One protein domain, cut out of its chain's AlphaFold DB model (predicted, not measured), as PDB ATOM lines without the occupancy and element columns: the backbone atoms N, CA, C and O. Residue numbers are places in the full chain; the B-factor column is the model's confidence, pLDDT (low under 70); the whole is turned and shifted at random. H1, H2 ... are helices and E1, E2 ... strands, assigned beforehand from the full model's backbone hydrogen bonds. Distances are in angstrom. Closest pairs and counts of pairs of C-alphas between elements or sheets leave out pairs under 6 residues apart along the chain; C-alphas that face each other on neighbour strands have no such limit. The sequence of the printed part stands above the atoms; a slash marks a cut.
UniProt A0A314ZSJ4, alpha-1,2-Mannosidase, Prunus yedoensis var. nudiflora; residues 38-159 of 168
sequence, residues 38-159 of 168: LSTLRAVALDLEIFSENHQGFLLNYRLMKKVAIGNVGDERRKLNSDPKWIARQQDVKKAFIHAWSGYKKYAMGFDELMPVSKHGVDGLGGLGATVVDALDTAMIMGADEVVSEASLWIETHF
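Overview. This is residues 38 to 159 of the 168 residues of the protein "alpha-1,2-Mannosidase" of Prunus yedoensis var. nudiflora (UniProt A0A314ZSJ4). Three helices, H2, H3 and H4, make a wide bracket, and a helical hairpin of H5 and H6 sits between its long arms H2 and H4 toward the open end, meeting H2 at residues 55 to 59 alone and leaving the space near H3 empty. A small hairpin of two strands, E1 and E2, packs on the last residues of H4, while residues 38 to 49 of H1 stick out on their own, as do residues 67 to 89 where the bracket turns. The printed part has 122 residues, with six named helices and two named strands in the order H1 H2 H3 H4 E1 E2 H5 H6; the strands are antiparallel, and the class is mostly helix. It is only just compact, close to loose, with a radius of gyration of the C-alphas of 16.4 A and spans of 46 by 37 by 28 A.

Along the chain. Look first at E1, residues 113 to 115, and E2, residues 120 to 122, each 6.8 A long. Before them comes H4, residues 84 to 107: find C-alpha 84 at (156.593, 166.481, 145.535), from where the helix runs 34.9 A to C-alpha 107 at (151.834, 138.552, 165.971). After the strands find H5, residues 130 to 142, 18.6 A, and H6, residues 145 to 158, 20.1 A, which ends at C-alpha 158 at (155.486, 126.616, 154.140). Earlier in the chain are H1, residues 38 to 50, 18.2 A, H2, residues 55 to 72, 25.6 A, and H3, residues 75 to 80, 9.1 A.

Arrangement. Start at the hairpin E1 and E2, where N 115 and O 120 are 2.8 A apart and N 122 and O 113 are 2.9 A apart, both within hydrogen-bond range. The closest C-alphas of H4 and E1 are those of Tyr 104 and Leu 114, 5.6 A apart. H4 and H5 are close but not clearly touching, with Lys 94 and Met 142 the closest C-alphas at 6.7 A, at a shallow tilt of 27 degrees, opposite ways. H5 and H6 touch as a helical hairpin, their closest C-alphas those of Leu 136 and Val 148 at 5.4 A, at a shallow tilt of 31 degrees, opposite ways. H6 touches H2, which meets it with residues 55 to 59 alone; the closest C-alphas are those of His 55 and Leu 153, 6.4 A apart. H1 and H2 are close but not clearly touching, with the C-alphas of Ile 50 and Phe 58 the closest at 6.7 A. H2 and H4 are apart, and H3 touches no helix. Every O i to N i+4 pair is within hydrogen-bond range in H1, H2, H3, H4 and H6; in H5, 7 of 9 are.

Size, cuts and confidence. The two C-alphas farthest apart are those of Asp 75 and Ser 118, at 47.0 A. The printed part has no cut and no long link. Mean pLDDT of the printed part is 79.3; look for values under 70 at residues 38 to 54, 69 to 82 and 159.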
ATOM      1  N   LEU A  38     144.747 134.871 126.948       47.09
ATOM      2  CA  LEU A  38     146.148 134.429 126.810       47.09
ATOM      3  C   LEU A  38     147.184 135.297 127.550       47.09
ATOM      4  O   LEU A  38     148.191 134.773 128.017       47.09
ATOM      5  N   SER A  39     146.958 136.606 127.679       47.88
ATOM      6  CA  SER A  39     147.856 137.521 128.404       47.88
ATOM      7  C   SER A  39     147.894 137.249 129.910       47.88
ATOM      8  O   SER A  39     148.956 137.297 130.525       47.88
ATOM      9  N   THR A  40     146.742 136.930 130.499       46.97
ATOM     10  CA  THR A  40     146.592 136.658 131.933       46.97
ATOM     11  C   THR A  40     147.119 135.269 132.278       46.97
ATOM     12  O   THR A  40     147.766 135.092 133.303       46.97
ATOM     13  N   LEU A  41     146.928 134.300 131.376       41.38
ATOM     14  CA  LEU A  41     147.512 132.962 131.497       41.38
ATOM     15  C   LEU A  41     149.044 133.013 131.487       41.38
ATOM     16  O   LEU A  41     149.682 132.246 132.195       41.38
ATOM     17  N   ARG A  42     149.633 133.958 130.742       46.00
ATOM     18  CA  ARG A  42     151.084 134.182 130.712       46.00
ATOM     19  C   ARG A  42     151.627 134.790 132.006       46.00
ATOM     20  O   ARG A  42     152.719 134.419 132.410       46.00
ATOM     21  N   ALA A  43     150.878 135.689 132.646       48.72
ATOM     22  CA  ALA A  43     151.256 136.262 133.940       48.72
ATOM     23  C   ALA A  43     151.198 135.207 135.058       48.72
ATOM     24  O   ALA A  43     152.172 135.025 135.774       48.72
ATOM     25  N   VAL A  44     150.114 134.424 135.111       54.53
ATOM     26  CA  VAL A  44     149.948 133.346 136.101       54.53
ATOM     27  C   VAL A  44     150.938 132.193 135.868       54.53
ATOM     28  O   VAL A  44     151.428 131.599 136.823       54.53
ATOM     29  N   ALA A  45     151.262 131.875 134.610       46.31
ATOM     30  CA  ALA A  45     152.286 130.878 134.284       46.31
ATOM     31  C   ALA A  45     153.701 131.358 134.644       46.31
ATOM     32  O   ALA A  45     154.486 130.564 135.153       46.31
ATOM     33  N   LEU A  46     154.009 132.647 134.455       50.88
ATOM     34  CA  LEU A  46     155.267 133.234 134.930       50.88
ATOM     35  C   LEU A  46     155.374 133.159 136.460       50.88
ATOM     36  O   LEU A  46     156.431 132.791 136.958       50.88
ATOM     37  N   ASP A  47     154.290 133.414 137.197       52.47
ATOM     38  CA  ASP A  47     154.286 133.313 138.665       52.47
ATOM     39  C   ASP A  47     154.507 131.872 139.174       52.47
ATOM     40  O   ASP A  47     155.143 131.672 140.208       52.47
ATOM     41  N   LEU A  48     154.036 130.855 138.439       46.97
ATOM     42  CA  LEU A  48     154.204 129.440 138.806       46.97
ATOM     43  C   LEU A  48     155.563 128.848 138.400       46.97
ATOM     44  O   LEU A  48     156.072 127.972 139.094       46.97
ATOM     45  N   GLU A  49     156.167 129.319 137.311       47.34
ATOM     46  CA  GLU A  49     157.460 128.817 136.822       47.34
ATOM     47  C   GLU A  49     158.648 129.516 137.519       47.34
ATOM     48  O   GLU A  49     159.702 128.915 137.713       47.34
ATOM     49  N   ILE A  50     158.456 130.748 138.016       45.50
ATOM     50  CA  ILE A  50     159.446 131.488 138.824       45.50
ATOM     51  C   ILE A  50     159.588 130.912 140.246       45.50
ATOM     52  O   ILE A  50     160.655 131.027 140.850       45.50
ATOM     53  N   PHE A  51     158.559 130.242 140.775       42.50
ATOM     54  CA  PHE A  51     158.590 129.630 142.112       42.50
ATOM     55  C   PHE A  51     159.383 128.303 142.165       42.50
ATOM     56  O   PHE A  51     159.521 127.694 143.224       42.50
ATOM     57  N   SER A  52     159.915 127.844 141.025       48.03
ATOM     58  CA  SER A  52     160.607 126.556 140.883       48.03
ATOM     59  C   SER A  52     162.110 126.592 141.209       48.03
ATOM     60  O   SER A  52     162.721 125.531 141.344       48.03
ATOM     61  N   GLU A  53     162.742 127.761 141.330       53.66
ATOM     62  CA  GLU A  53     164.187 127.867 141.578       53.66
ATOM     63  C   GLU A  53     164.459 128.689 142.844       53.66
ATOM     64  O   GLU A  53     164.494 129.911 142.771       53.66
ATOM     65  N   ASN A  54     164.635 127.996 143.984       65.94
ATOM     66  CA  ASN A  54     165.284 128.406 145.252       65.94
ATOM     67  C   ASN A  54     165.343 129.921 145.570       65.94
ATOM     68  O   ASN A  54     165.955 130.660 144.812       65.94
ATOM     69  N   HIS A  55     164.907 130.363 146.759       70.62
ATOM     70  CA  HIS A  55     164.931 131.743 147.302       70.62
ATOM     71  C   HIS A  55     165.919 132.739 146.688       70.62
ATOM     72  O   HIS A  55     165.560 133.846 146.283       70.62
ATOM     73  N   GLN A  56     167.192 132.355 146.602       71.25
ATOM     74  CA  GLN A  56     168.252 133.199 146.052       71.25
ATOM     75  C   GLN A  56     168.071 133.508 144.554       71.25
ATOM     76  O   GLN A  56     168.339 134.631 144.124       71.25
ATOM     77  N   GLY A  57     167.599 132.541 143.765       72.69
ATOM     78  CA  GLY A  57     167.256 132.692 142.351       72.69
ATOM     79  C   GLY A  57     166.079 133.642 142.149       72.69
ATOM     80  O   GLY A  57     166.179 134.587 141.363       72.69
ATOM     81  N   PHE A  58     165.018 133.481 142.941       79.75
ATOM     82  CA  PHE A  58     163.890 134.413 142.964       79.75
ATOM     83  C   PHE A  58     164.334 135.853 143.265       79.75
ATOM     84  O   PHE A  58     164.012 136.776 142.512       79.75
ATOM     85  N   LEU A  59     165.129 136.066 144.322       77.12
ATOM     86  CA  LEU A  59     165.599 137.405 144.692       77.12
ATOM     87  C   LEU A  59     166.504 138.023 143.621       77.12
ATOM     88  O   LEU A  59     166.438 139.231 143.370       77.12
ATOM     89  N   LEU A  60     167.340 137.212 142.967       76.62
ATOM     90  CA  LEU A  60     168.174 137.663 141.859       76.62
ATOM     91  C   LEU A  60     167.316 138.083 140.659       76.62
ATOM     92  O   LEU A  60     167.519 139.179 140.133       76.62
ATOM     93  N   ASN A  61     166.328 137.273 140.276       74.94
ATOM     94  CA  ASN A  61     165.393 137.580 139.193       74.94
ATOM     95  C   ASN A  61     164.560 138.827 139.496       74.94
ATOM     96  O   ASN A  61     164.502 139.730 138.661       74.94
ATOM     97  N   TYR A  62     164.012 138.950 140.707       78.19
ATOM     98  CA  TYR A  62     163.328 140.161 141.163       78.19
ATOM     99  C   TYR A  62     164.232 141.393 141.028       78.19
ATOM    100  O   TYR A  62     163.835 142.421 140.473       78.19
ATOM    101  N   ARG A  63     165.494 141.290 141.461       81.06
ATOM    102  CA  ARG A  63     166.467 142.385 141.364       81.06
ATOM    103  C   ARG A  63     166.799 142.749 139.918       81.06
ATOM    104  O   ARG A  63     166.950 143.935 139.615       81.06
ATOM    105  N   LEU A  64     166.932 141.761 139.034       74.56
ATOM    106  CA  LEU A  64     167.171 141.968 137.605       74.56
ATOM    107  C   LEU A  64     165.957 142.619 136.936       74.56
ATOM    108  O   LEU A  64     166.113 143.650 136.283       74.56
ATOM    109  N   MET A  65     164.752 142.100 137.173       76.00
ATOM    110  CA  MET A  65     163.507 142.680 136.666       76.00
ATOM    111  C   MET A  65     163.307 144.114 137.148       76.00
ATOM    112  O   MET A  65     163.000 144.989 136.342       76.00
ATOM    113  N   LYS A  66     163.570 144.399 138.427       77.75
ATOM    114  CA  LYS A  66     163.525 145.757 138.985       77.75
ATOM    115  C   LYS A  66     164.496 146.697 138.263       77.75
ATOM    116  O   LYS A  66     164.110 147.810 137.914       77.75
ATOM    117  N   LYS A  67     165.732 146.263 137.987       76.25
ATOM    118  CA  LYS A  67     166.720 147.056 137.225       76.25
ATOM    119  C   LYS A  67     166.264 147.323 135.788       76.25
ATOM    120  O   LYS A  67     166.359 148.460 135.333       76.25
ATOM    121  N   VAL A  68     165.747 146.304 135.098       74.44
ATOM    122  CA  VAL A  68     165.237 146.421 133.721       74.44
ATOM    123  C   VAL A  68     164.020 147.345 133.665       74.44
ATOM    124  O   VAL A  68     163.963 148.232 132.817       74.44
ATOM    125  N   ALA A  69     163.079 147.201 134.601       69.25
ATOM    126  CA  ALA A  69     161.907 148.062 134.702       69.25
ATOM    127  C   ALA A  69     162.309 149.524 134.943       69.25
ATOM    128  O   ALA A  69     161.847 150.405 134.229       69.25
ATOM    129  N   ILE A  70     163.223 149.791 135.880       65.88
ATOM    130  CA  ILE A  70     163.722 151.152 136.138       65.88
ATOM    131  C   ILE A  70     164.440 151.730 134.905       65.88
ATOM    132  O   ILE A  70     164.271 152.912 134.609       65.88
ATOM    133  N   GLY A  71     165.199 150.911 134.170       60.94
ATOM    134  CA  GLY A  71     165.882 151.324 132.939       60.94
ATOM    135  C   GLY A  71     164.936 151.647 131.776       60.94
ATOM    136  O   GLY A  71     165.194 152.588 131.031       60.94
ATOM    137  N   ASN A  72     163.821 150.917 131.654       57.72
ATOM    138  CA  ASN A  72     162.858 151.041 130.551       57.72
ATOM    139  C   ASN A  72     161.661 151.960 130.851       57.72
ATOM    140  O   ASN A  72     160.861 152.230 129.954       57.72
ATOM    141  N   VAL A  73     161.505 152.462 132.084       58.75
ATOM    142  CA  VAL A  73     160.502 153.494 132.397       58.75
ATOM    143  C   VAL A  73     160.926 154.796 131.711       58.75
ATOM    144  O   VAL A  73     161.740 155.579 132.219       58.75
ATOM    145  N   GLY A  74     160.367 154.990 130.514       54.97
ATOM    146  CA  GLY A  74     160.532 156.176 129.686       54.97
ATOM    147  C   GLY A  74     160.265 157.471 130.456       54.97
ATOM    148  O   GLY A  74     159.462 157.517 131.393       54.97
ATOM    149  N   ASP A  75     160.970 158.520 130.040       56.78
ATOM    150  CA  ASP A  75     161.014 159.871 130.623       56.78
ATOM    151  C   ASP A  75     159.622 160.473 130.938       56.78
ATOM    152  O   ASP A  75     159.450 161.240 131.885       56.78
ATOM    153  N   GLU A  76     158.579 160.051 130.219       57.22
ATOM    154  CA  GLU A  76     157.204 160.540 130.371       57.22
ATOM    155  C   GLU A  76     156.511 160.114 131.679       57.22
ATOM    156  O   GLU A  76     155.860 160.939 132.326       57.22
ATOM    157  N   ARG A  77     156.685 158.865 132.147       57.72
ATOM    158  CA  ARG A  77     156.101 158.429 133.438       57.72
ATOM    159  C   ARG A  77     156.797 159.071 134.638       57.72
ATOM    160  O   ARG A  77     156.158 159.292 135.665       57.72
ATOM    161  N   ARG A  78     158.086 159.401 134.502       59.09
ATOM    162  CA  ARG A  78     158.843 160.163 135.508       59.09
ATOM    163  C   ARG A  78     158.355 161.609 135.608       59.09
ATOM    164  O   ARG A  78     158.249 162.119 136.719       59.09
ATOM    165  N   LYS A  79     157.981 162.237 134.488       56.59
ATOM    166  CA  LYS A  79     157.370 163.579 134.474       56.59
ATOM    167  C   LYS A  79     155.979 163.604 135.118       56.59
ATOM    168  O   LYS A  79     155.722 164.490 135.930       56.59
ATOM    169  N   LEU A  80     155.124 162.614 134.840       57.66
ATOM    170  CA  LEU A  80     153.753 162.528 135.378       57.66
ATOM    171  C   LEU A  80     153.668 162.368 136.907       57.66
ATOM    172  O   LEU A  80     152.661 162.747 137.496       57.66
ATOM    173  N   ASN A  81     154.708 161.830 137.552       61.25
ATOM    174  CA  ASN A  81     154.704 161.516 138.986       61.25
ATOM    175  C   ASN A  81     155.749 162.321 139.783       61.25
ATOM    176  O   ASN A  81     156.262 161.856 140.795       61.25
ATOM    177  N   SER A  82     156.100 163.514 139.294       68.81
ATOM    178  CA  SER A  82     157.164 164.361 139.854       68.81
ATOM    179  C   SER A  82     156.683 165.397 140.876       68.81
ATOM    180  O   SER A  82     157.517 166.042 141.509       68.81
ATOM    181  N   ASP A  83     155.365 165.553 141.068       85.50
ATOM    182  CA  ASP A  83     154.829 166.455 142.093       85.50
ATOM    183  C   ASP A  83     155.314 165.986 143.480       85.50
ATOM    184  O   ASP A  83     154.969 164.872 143.910       85.50
ATOM    185  N   PRO A  84     156.078 166.821 144.213       87.56
ATOM    186  CA  PRO A  84     156.593 166.481 145.535       87.56
ATOM    187  C   PRO A  84     155.509 165.992 146.505       87.56
ATOM    188  O   PRO A  84     155.777 165.157 147.370       87.56
ATOM    189  N   LYS A  85     154.263 166.460 146.345       90.88
ATOM    190  CA  LYS A  85     153.116 166.031 147.150       90.88
ATOM    191  C   LYS A  85     152.769 164.557 146.938       90.88
ATOM    192  O   LYS A  85     152.488 163.857 147.913       90.88
ATOM    193  N   TRP A  86     152.743 164.084 145.692       88.38
ATOM    194  CA  TRP A  86     152.409 162.689 145.384       88.38
ATOM    195  C   TRP A  86     153.541 161.748 145.780       88.38
ATOM    196  O   TRP A  86     153.268 160.697 146.358       88.38
ATOM    197  N   ILE A  87     154.795 162.181 145.613       88.94
ATOM    198  CA  ILE A  87     155.963 161.462 146.133       88.94
ATOM    199  C   ILE A  87     155.880 161.311 147.655       88.94
ATOM    200  O   ILE A  87     156.008 160.197 148.163       88.94
ATOM    201  N   ALA A  88     155.609 162.393 148.390       90.19
ATOM    202  CA  ALA A  88     155.482 162.340 149.847       90.19
ATOM    203  C   ALA A  88     154.370 161.372 150.293       90.19
ATOM    204  O   ALA A  88     154.597 160.516 151.146       90.19
ATOM    205  N   ARG A  89     153.195 161.435 149.653       92.69
ATOM    206  CA  ARG A  89     152.074 160.523 149.935       92.69
ATOM    207  C   ARG A  89     152.415 159.065 149.649       92.69
ATOM    208  O   ARG A  89     152.084 158.204 150.457       92.69
ATOM    209  N   GLN A  90     153.090 158.783 148.535       90.62
ATOM    210  CA  GLN A  90     153.540 157.430 148.209       90.62
ATOM    211  C   GLN A  90     154.498 156.892 149.281       90.62
ATOM    212  O   GLN A  90     154.371 155.740 149.695       90.62
ATOM    213  N   GLN A  91     155.425 157.725 149.770       92.81
ATOM    214  CA  GLN A  91     156.325 157.335 150.859       92.81
ATOM    215  C   GLN A  91     155.572 157.073 152.164       92.81
ATOM    216  O   GLN A  91     155.886 156.112 152.862       92.81
ATOM    217  N   ASP A  92     154.564 157.876 152.492       94.19
ATOM    218  CA  ASP A  92     153.774 157.667 153.706       94.19
ATOM    219  C   ASP A  92     152.916 156.395 153.631       94.19
ATOM    220  O   ASP A  92     152.846 155.655 154.612       94.19
ATOM    221  N   VAL A  93     152.359 156.068 152.457       94.50
ATOM    222  CA  VAL A  93     151.683 154.779 152.219       94.50
ATOM    223  C   VAL A  93     152.656 153.616 152.407       94.50
ATOM    224  O   VAL A  93     152.342 152.666 153.123       94.50
ATOM    225  N   LYS A  94     153.868 153.707 151.845       95.00
ATOM    226  CA  LYS A  94     154.902 152.677 152.017       95.00
ATOM    227  C   LYS A  94     155.295 152.493 153.487       95.00
ATOM    228  O   LYS A  94     155.426 151.360 153.943       95.00
ATOM    229  N   LYS A  95     155.446 153.577 154.255       95.88
ATOM    230  CA  LYS A  95     155.723 153.503 155.703       95.88
ATOM    231  C   LYS A  95     154.586 152.825 156.466       95.88
ATOM    232  O   LYS A  95     154.853 151.998 157.333       95.88
ATOM    233  N   ALA A  96     153.334 153.159 156.148       95.88
ATOM    234  CA  ALA A  96     152.170 152.539 156.775       95.88
ATOM    235  C   ALA A  96     152.093 151.036 156.464       95.88
ATOM    236  O   ALA A  96     151.841 150.242 157.368       95.88
ATOM    237  N   PHE A  97     152.386 150.644 155.221       96.88
ATOM    238  CA  PHE A  97     152.489 149.242 154.816       96.88
ATOM    239  C   PHE A  97     153.573 148.497 155.608       96.88
ATOM    240  O   PHE A  97     153.287 147.467 156.210       96.88
ATOM    241  N   ILE A  98     154.791 149.048 155.697       97.50
ATOM    242  CA  ILE A  98     155.890 148.444 156.475       97.50
ATOM    243  C   ILE A  98     155.512 148.318 157.959       97.50
ATOM    244  O   ILE A  98     155.799 147.302 158.592       97.50
ATOM    245  N   HIS A  99     154.832 149.322 158.518       96.06
ATOM    246  CA  HIS A  99     154.325 149.256 159.887       96.06
ATOM    247  C   HIS A  99     153.317 148.110 160.064       96.06
ATOM    248  O   HIS A  99     153.475 147.306 160.985       96.06
ATOM    249  N   ALA A 100     152.333 147.990 159.169       95.88
ATOM    250  CA  ALA A 100     151.351 146.909 159.200       95.88
ATOM    251  C   ALA A 100     152.016 145.528 159.060       95.88
ATOM    252  O   ALA A 100     151.767 144.652 159.888       95.88
ATOM    253  N   TRP A 101     152.936 145.370 158.101       97.31
ATOM    254  CA  TRP A 101     153.728 144.151 157.920       97.31
ATOM    255  C   TRP A 101     154.502 143.777 159.186       97.31
ATOM    256  O   TRP A 101     154.473 142.627 159.615       97.31
ATOM    257  N   SER A 102     155.147 144.747 159.842       97.44
ATOM    258  CA  SER A 102     155.896 144.490 161.079       97.44
ATOM    259  C   SER A 102     155.004 143.968 162.212       97.44
ATOM    260  O   SER A 102     155.419 143.083 162.962       97.44
ATOM    261  N   GLY A 103     153.773 144.480 162.317       96.75
ATOM    262  CA  GLY A 103     152.777 143.993 163.266       96.75
ATOM    263  C   GLY A 103     152.318 142.578 162.922       96.75
ATOM    264  O   GLY A 103     152.312 141.715 163.797       96.75
ATOM    265  N   TYR A 104     152.005 142.332 161.648       97.00
ATOM    266  CA  TYR A 104     151.591 141.017 161.161       97.00
ATOM    267  C   TYR A 104     152.681 139.971 161.407       97.00
ATOM    268  O   TYR A 104     152.449 139.005 162.125       97.00
ATOM    269  N   LYS A 105     153.908 140.217 160.938       96.62
ATOM    270  CA  LYS A 105     155.058 139.323 161.130       96.62
ATOM    271  C   LYS A 105     155.299 138.993 162.603       96.62
ATOM    272  O   LYS A 105     155.686 137.881 162.944       96.62
ATOM    273  N   LYS A 106     155.082 139.959 163.497       97.06
ATOM    274  CA  LYS A 106     155.311 139.767 164.931       97.06
ATOM    275  C   LYS A 106     154.235 138.923 165.614       97.06
ATOM    276  O   LYS A 106     154.554 138.223 166.570       97.06
ATOM    277  N   TYR A 107     152.978 139.044 165.193       96.56
ATOM    278  CA  TYR A 107     151.834 138.552 165.971       96.56
ATOM    279  C   TYR A 107     150.951 137.533 165.242       96.56
ATOM    280  O   TYR A 107     150.137 136.878 165.886       96.56
ATOM    281  N   ALA A 108     151.095 137.410 163.927       96.19
ATOM    282  CA  ALA A 108     150.197 136.650 163.066       96.19
ATOM    283  C   ALA A 108     150.913 135.993 161.869       96.19
ATOM    284  O   ALA A 108     150.242 135.588 160.929       96.19
ATOM    285  N   MET A 109     152.249 135.882 161.870       95.19
ATOM    286  CA  MET A 109     152.974 135.276 160.746       95.19
ATOM    287  C   MET A 109     152.456 133.864 160.458       95.19
ATOM    288  O   MET A 109     152.489 133.000 161.332       95.19
ATOM    289  N   GLY A 110     151.993 133.653 159.229       89.50
ATOM    290  CA  GLY A 110     151.424 132.395 158.759       89.50
ATOM    291  C   GLY A 110     149.933 132.201 159.025       89.50
ATOM    292  O   GLY A 110     149.349 131.303 158.430       89.50
ATOM    293  N   PHE A 111     149.302 133.069 159.820       92.50
ATOM    294  CA  PHE A 111     147.845 133.160 159.877       92.50
ATOM    295  C   PHE A 111     147.309 133.943 158.684       92.50
ATOM    296  O   PHE A 111     148.013 134.776 158.098       92.50
ATOM    297  N   ASP A 112     146.041 133.731 158.352       89.50
ATOM    298  CA  ASP A 112     145.413 134.471 157.260       89.50
ATOM    299  C   ASP A 112     145.333 135.975 157.529       89.50
ATOM    300  O   ASP A 112     145.550 136.753 156.602       89.50
ATOM    301  N   GLU A 113     145.056 136.391 158.771       90.00
ATOM    302  CA  GLU A 113     144.842 137.793 159.153       90.00
ATOM    303  C   GLU A 113     145.434 138.122 160.541       90.00
ATOM    304  O   GLU A 113     145.573 137.253 161.405       90.00
ATOM    305  N   LEU A 114     145.755 139.402 160.783       93.12
ATOM    306  CA  LEU A 114     146.138 139.939 162.098       93.12
ATOM    307  C   LEU A 114     144.945 140.620 162.778       93.12
ATOM    308  O   LEU A 114     144.335 141.518 162.203       93.12
ATOM    309  N   MET A 115     144.740 140.323 164.061       92.81
ATOM    310  CA  MET A 115     143.916 141.100 164.988       92.81
ATOM    311  C   MET A 115     144.805 142.136 165.707       92.81
ATOM    312  O   MET A 115     145.555 141.780 166.623       92.81
ATOM    313  N   PRO A 116     144.820 143.416 165.282       89.81
ATOM    314  CA  PRO A 116     145.856 144.372 165.680       89.81
ATOM    315  C   PRO A 116     145.735 144.862 167.130       89.81
ATOM    316  O   PRO A 116     146.735 145.295 167.710       89.81
ATOM    317  N   VAL A 117     144.538 144.813 167.724       90.12
ATOM    318  CA  VAL A 117     144.301 145.245 169.108       90.12
ATOM    319  C   VAL A 117     144.658 144.122 170.077       90.12
ATOM    320  O   VAL A 117     145.418 144.356 171.019       90.12
ATOM    321  N   SER A 118     144.165 142.904 169.834       91.94
ATOM    322  CA  SER A 118     144.489 141.723 170.652       91.94
ATOM    323  C   SER A 118     145.867 141.123 170.370       91.94
ATOM    324  O   SER A 118     146.371 140.377 171.207       91.94
ATOM    325  N   LYS A 119     146.507 141.495 169.254       94.12
ATOM    326  CA  LYS A 119     147.840 141.027 168.837       94.12
ATOM    327  C   LYS A 119     147.904 139.510 168.657       94.12
ATOM    328  O   LYS A 119     148.813 138.856 169.166       94.12
ATOM    329  N   HIS A 120     146.943 138.967 167.923       92.50
ATOM    330  CA  HIS A 120     146.883 137.546 167.594       92.50
ATOM    331  C   HIS A 120     146.502 137.347 166.123       92.50
ATOM    332  O   HIS A 120     145.881 138.226 165.527       92.50
ATOM    333  N   GLY A 121     146.895 136.220 165.536       92.50
ATOM    334  CA  GLY A 121     146.505 135.842 164.181       92.50
ATOM    335  C   GLY A 121     145.208 135.040 164.154       92.50
ATOM    336  O   GLY A 121     144.861 134.392 165.137       92.50
ATOM    337  N   VAL A 122     144.477 135.092 163.046       91.00
ATOM    338  CA  VAL A 122     143.257 134.298 162.844       91.00
ATOM    339  C   VAL A 122     143.200 133.729 161.430       91.00
ATOM    340  O   VAL A 122     143.617 134.384 160.477       91.00
ATOM    341  N   ASP A 123     142.633 132.529 161.301       86.75
ATOM    342  CA  ASP A 123     142.481 131.821 160.025       86.75
ATOM    343  C   ASP A 123     141.050 131.938 159.494       86.75
ATOM    344  O   ASP A 123     140.237 131.014 159.571       86.75
ATOM    345  N   GLY A 124     140.720 133.123 158.979       77.44
ATOM    346  CA  GLY A 124     139.416 133.404 158.371       77.44
ATOM    347  C   GLY A 124     139.271 132.911 156.926       77.44
ATOM    348  O   GLY A 124     138.156 132.895 156.396       77.44
ATOM    349  N   LEU A 125     140.374 132.514 156.281       73.06
ATOM    350  CA  LEU A 125     140.485 132.246 154.841       73.06
ATOM    351  C   LEU A 125     140.977 130.825 154.515       73.06
ATOM    352  O   LEU A 125     141.227 130.507 153.352       73.06
ATOM    353  N   GLY A 126     141.025 129.938 155.511       73.62
ATOM    354  CA  GLY A 126     141.389 128.531 155.337       73.62
ATOM    355  C   GLY A 126     142.807 128.169 155.778       73.62
ATOM    356  O   GLY A 126     143.236 127.060 155.470       73.62
ATOM    357  N   GLY A 127     143.500 129.056 156.497       79.19
ATOM    358  CA  GLY A 127     144.802 128.794 157.114       79.19
ATOM    359  C   GLY A 127     145.930 128.678 156.096       79.19
ATOM    360  O   GLY A 127     146.807 127.830 156.232       79.19
ATOM    361  N   LEU A 128     145.866 129.483 155.036       80.12
ATOM    362  CA  LEU A 128     146.838 129.467 153.941       80.12
ATOM    363  C   LEU A 128     147.874 130.588 154.077       80.12
ATOM    364  O   LEU A 128     148.747 130.712 153.226       80.12
ATOM    365  N   GLY A 129     147.776 131.427 155.109       84.50
ATOM    366  CA  GLY A 129     148.656 132.580 155.268       84.50
ATOM    367  C   GLY A 129     148.380 133.652 154.215       84.50
ATOM    368  O   GLY A 129     149.318 134.235 153.674       84.50
ATOM    369  N   ALA A 130     147.100 133.905 153.911       86.38
ATOM    370  CA  ALA A 130     146.667 134.831 152.858       86.38
ATOM    371  C   ALA A 130     147.382 136.197 152.907       86.38
ATOM    372  O   ALA A 130     147.874 136.671 151.884       86.38
ATOM    373  N   THR A 131     147.538 136.783 154.102       90.00
ATOM    374  CA  THR A 131     148.251 138.061 154.269       90.00
ATOM    375  C   THR A 131     149.715 138.006 153.806       90.00
ATOM    376  O   THR A 131     150.218 139.017 153.324       90.00
ATOM    377  N   VAL A 132     150.428 136.875 153.914       91.44
ATOM    378  CA  VAL A 132     151.820 136.782 153.419       91.44
ATOM    379  C   VAL A 132     151.864 136.900 151.899       91.44
ATOM    380  O   VAL A 132     152.718 137.605 151.360       91.44
ATOM    381  N   VAL A 133     150.934 136.230 151.219       86.44
ATOM    382  CA  VAL A 133     150.848 136.222 149.754       86.44
ATOM    383  C   VAL A 133     150.475 137.614 149.235       86.44
ATOM    384  O   VAL A 133     151.195 138.149 148.395       86.44
ATOM    385  N   ASP A 134     149.446 138.241 149.812       88.62
ATOM    386  CA  ASP A 134     149.004 139.606 149.466       88.62
ATOM    387  C   ASP A 134     150.005 140.704 149.898       88.62
ATOM    388  O   ASP A 134     149.965 141.852 149.448       88.62
ATOM    389  N   ALA A 135     150.901 140.408 150.843       92.75
ATOM    390  CA  ALA A 135     151.977 141.328 151.194       92.75
ATOM    391  C   ALA A 135     153.117 141.263 150.173       92.75
ATOM    392  O   ALA A 135     153.761 142.285 149.930       92.75
ATOM    393  N   LEU A 136     153.379 140.093 149.582       92.00
ATOM    394  CA  LEU A 136     154.482 139.902 148.648       92.00
ATOM    395  C   LEU A 136     154.291 140.724 147.365       92.00
ATOM    396  O   LEU A 136     155.178 141.500 147.001       92.00
ATOM    397  N   ASP A 137     153.142 140.600 146.701       85.06
ATOM    398  CA  ASP A 137     152.844 141.325 145.458       85.06
ATOM    399  C   ASP A 137     152.831 142.853 145.678       85.06
ATOM    400  O   ASP A 137     153.465 143.621 144.942       85.06
ATOM    401  N   THR A 138     152.215 143.305 146.769       89.75
ATOM    402  CA  THR A 138     152.165 144.707 147.176       89.75
ATOM    403  C   THR A 138     153.569 145.241 147.470       89.75
ATOM    404  O   THR A 138     153.943 146.326 147.003       89.75
ATOM    405  N   ALA A 139     154.390 144.476 148.198       91.56
ATOM    406  CA  ALA A 139     155.766 144.844 148.510       91.56
ATOM    407  C   ALA A 139     156.630 144.960 147.250       91.56
ATOM    408  O   ALA A 139     157.431 145.897 147.151       91.56
ATOM    409  N   MET A 140     156.443 144.079 146.263       86.38
ATOM    410  CA  MET A 140     157.135 144.174 144.979       86.38
ATOM    411  C   MET A 140     156.796 145.471 144.244       86.38
ATOM    412  O   MET A 140     157.714 146.174 143.813       86.38
ATOM    413  N   ILE A 141     155.505 145.815 144.152       85.06
ATOM    414  CA  ILE A 141     155.020 147.039 143.490       85.06
ATOM    415  C   ILE A 141     155.583 148.291 144.178       85.06
ATOM    416  O   ILE A 141     156.002 149.242 143.514       85.06
ATOM    417  N   MET A 142     155.634 148.297 145.512       87.12
ATOM    418  CA  MET A 142     156.144 149.424 146.305       87.12
ATOM    419  C   MET A 142     157.681 149.439 146.449       87.12
ATOM    420  O   MET A 142     158.249 150.377 147.032       87.12
ATOM    421  N   GLY A 143     158.374 148.406 145.958       88.38
ATOM    422  CA  GLY A 143     159.816 148.213 146.120       88.38
ATOM    423  C   GLY A 143     160.252 148.117 147.586       88.38
ATOM    424  O   GLY A 143     161.223 148.768 147.983       88.38
ATOM    425  N   ALA A 144     159.471 147.434 148.424       94.12
ATOM    426  CA  ALA A 144     159.766 147.173 149.832       94.12
ATOM    427  C   ALA A 144     160.584 145.874 149.962       94.12
ATOM    428  O   ALA A 144     160.070 144.839 150.367       94.12
ATOM    429  N   ASP A 145     161.861 145.949 149.584       92.19
ATOM    430  CA  ASP A 145     162.719 144.779 149.336       92.19
ATOM    431  C   ASP A 145     162.861 143.831 150.545       92.19
ATOM    432  O   ASP A 145     162.903 142.616 150.370       92.19
ATOM    433  N   GLU A 146     162.886 144.362 151.771       95.44
ATOM    434  CA  GLU A 146     162.929 143.542 152.993       95.44
ATOM    435  C   GLU A 146     161.660 142.697 153.158       95.44
ATOM    436  O   GLU A 146     161.745 141.506 153.441       95.44
ATOM    437  N   VAL A 147     160.487 143.291 152.912       95.44
ATOM    438  CA  VAL A 147     159.197 142.588 152.991       95.44
ATOM    439  C   VAL A 147     159.114 141.506 151.919       95.44
ATOM    440  O   VAL A 147     158.699 140.394 152.222       95.44
ATOM    441  N   VAL A 148     159.576 141.801 150.697       90.94
ATOM    442  CA  VAL A 148     159.670 140.809 149.611       90.94
ATOM    443  C   VAL A 148     160.517 139.617 150.055       90.94
ATOM    444  O   VAL A 148     160.080 138.479 149.943       90.94
ATOM    445  N   SER A 149     161.704 139.866 150.613       92.25
ATOM    446  CA  SER A 149     162.592 138.794 151.067       92.25
ATOM    447  C   SER A 149     161.968 137.930 152.163       92.25
ATOM    448  O   SER A 149     162.081 136.705 152.110       92.25
ATOM    449  N   GLU A 150     161.344 138.558 153.160       94.00
ATOM    450  CA  GLU A 150     160.732 137.868 154.299       94.00
ATOM    451  C   GLU A 150     159.497 137.059 153.889       94.00
ATOM    452  O   GLU A 150     159.363 135.903 154.293       94.00
ATOM    453  N   ALA A 151     158.617 137.643 153.071       91.50
ATOM    454  CA  ALA A 151     157.412 136.980 152.594       91.50
ATOM    455  C   ALA A 151     157.755 135.797 151.679       91.50
ATOM    456  O   ALA A 151     157.272 134.693 151.917       91.50
ATOM    457  N   SER A 152     158.652 135.977 150.703       88.06
ATOM    458  CA  SER A 152     159.074 134.889 149.812       88.06
ATOM    459  C   SER A 152     159.717 133.731 150.564       88.06
ATOM    460  O   SER A 152     159.382 132.580 150.304       88.06
ATOM    461  N   LEU A 153     160.577 134.022 151.548       89.19
ATOM    462  CA  LEU A 153     161.191 132.977 152.369       89.19
ATOM    463  C   LEU A 153     160.130 132.159 153.112       89.19
ATOM    464  O   LEU A 153     160.228 130.935 153.206       89.19
ATOM    465  N   TRP A 154     159.115 132.831 153.655       90.19
ATOM    466  CA  TRP A 154     158.034 132.148 154.350       90.19
ATOM    467  C   TRP A 154     157.211 131.273 153.402       90.19
ATOM    468  O   TRP A 154     156.961 130.113 153.726       90.19
ATOM    469  N   ILE A 155     156.844 131.785 152.222       86.00
ATOM    470  CA  ILE A 155     156.061 131.017 151.243       86.00
ATOM    471  C   ILE A 155     156.854 129.786 150.805       86.00
ATOM    472  O   ILE A 155     156.320 128.688 150.847       86.00
ATOM    473  N   GLU A 156     158.139 129.904 150.478       82.81
ATOM    474  CA  GLU A 156     158.940 128.745 150.053       82.81
ATOM    475  C   GLU A 156     159.072 127.664 151.131       82.81
ATOM    476  O   GLU A 156     159.116 126.473 150.830       82.81
ATOM    477  N   THR A 157     159.121 128.071 152.398       82.25
ATOM    478  CA  THR A 157     159.267 127.136 153.521       82.25
ATOM    479  C   THR A 157     157.951 126.461 153.922       82.25
ATOM    480  O   THR A 157     157.998 125.365 154.478       82.25
ATOM    481  N   HIS A 158     156.794 127.073 153.639       79.12
ATOM    482  CA  HIS A 158     155.486 126.616 154.140       79.12
ATOM    483  C   HIS A 158     154.506 126.195 153.033       79.12
ATOM    484  O   HIS A 158     153.681 125.309 153.253       79.12
ATOM    485  N   PHE A 159     154.620 126.753 151.828       68.88
ATOM    486  CA  PHE A 159     153.939 126.262 150.633       68.88
ATOM    487  C   PHE A 159     154.808 125.208 149.951       68.88
ATOM    488  O   PHE A 159     155.423 125.439 148.911       68.88
TER     489      PHE A 159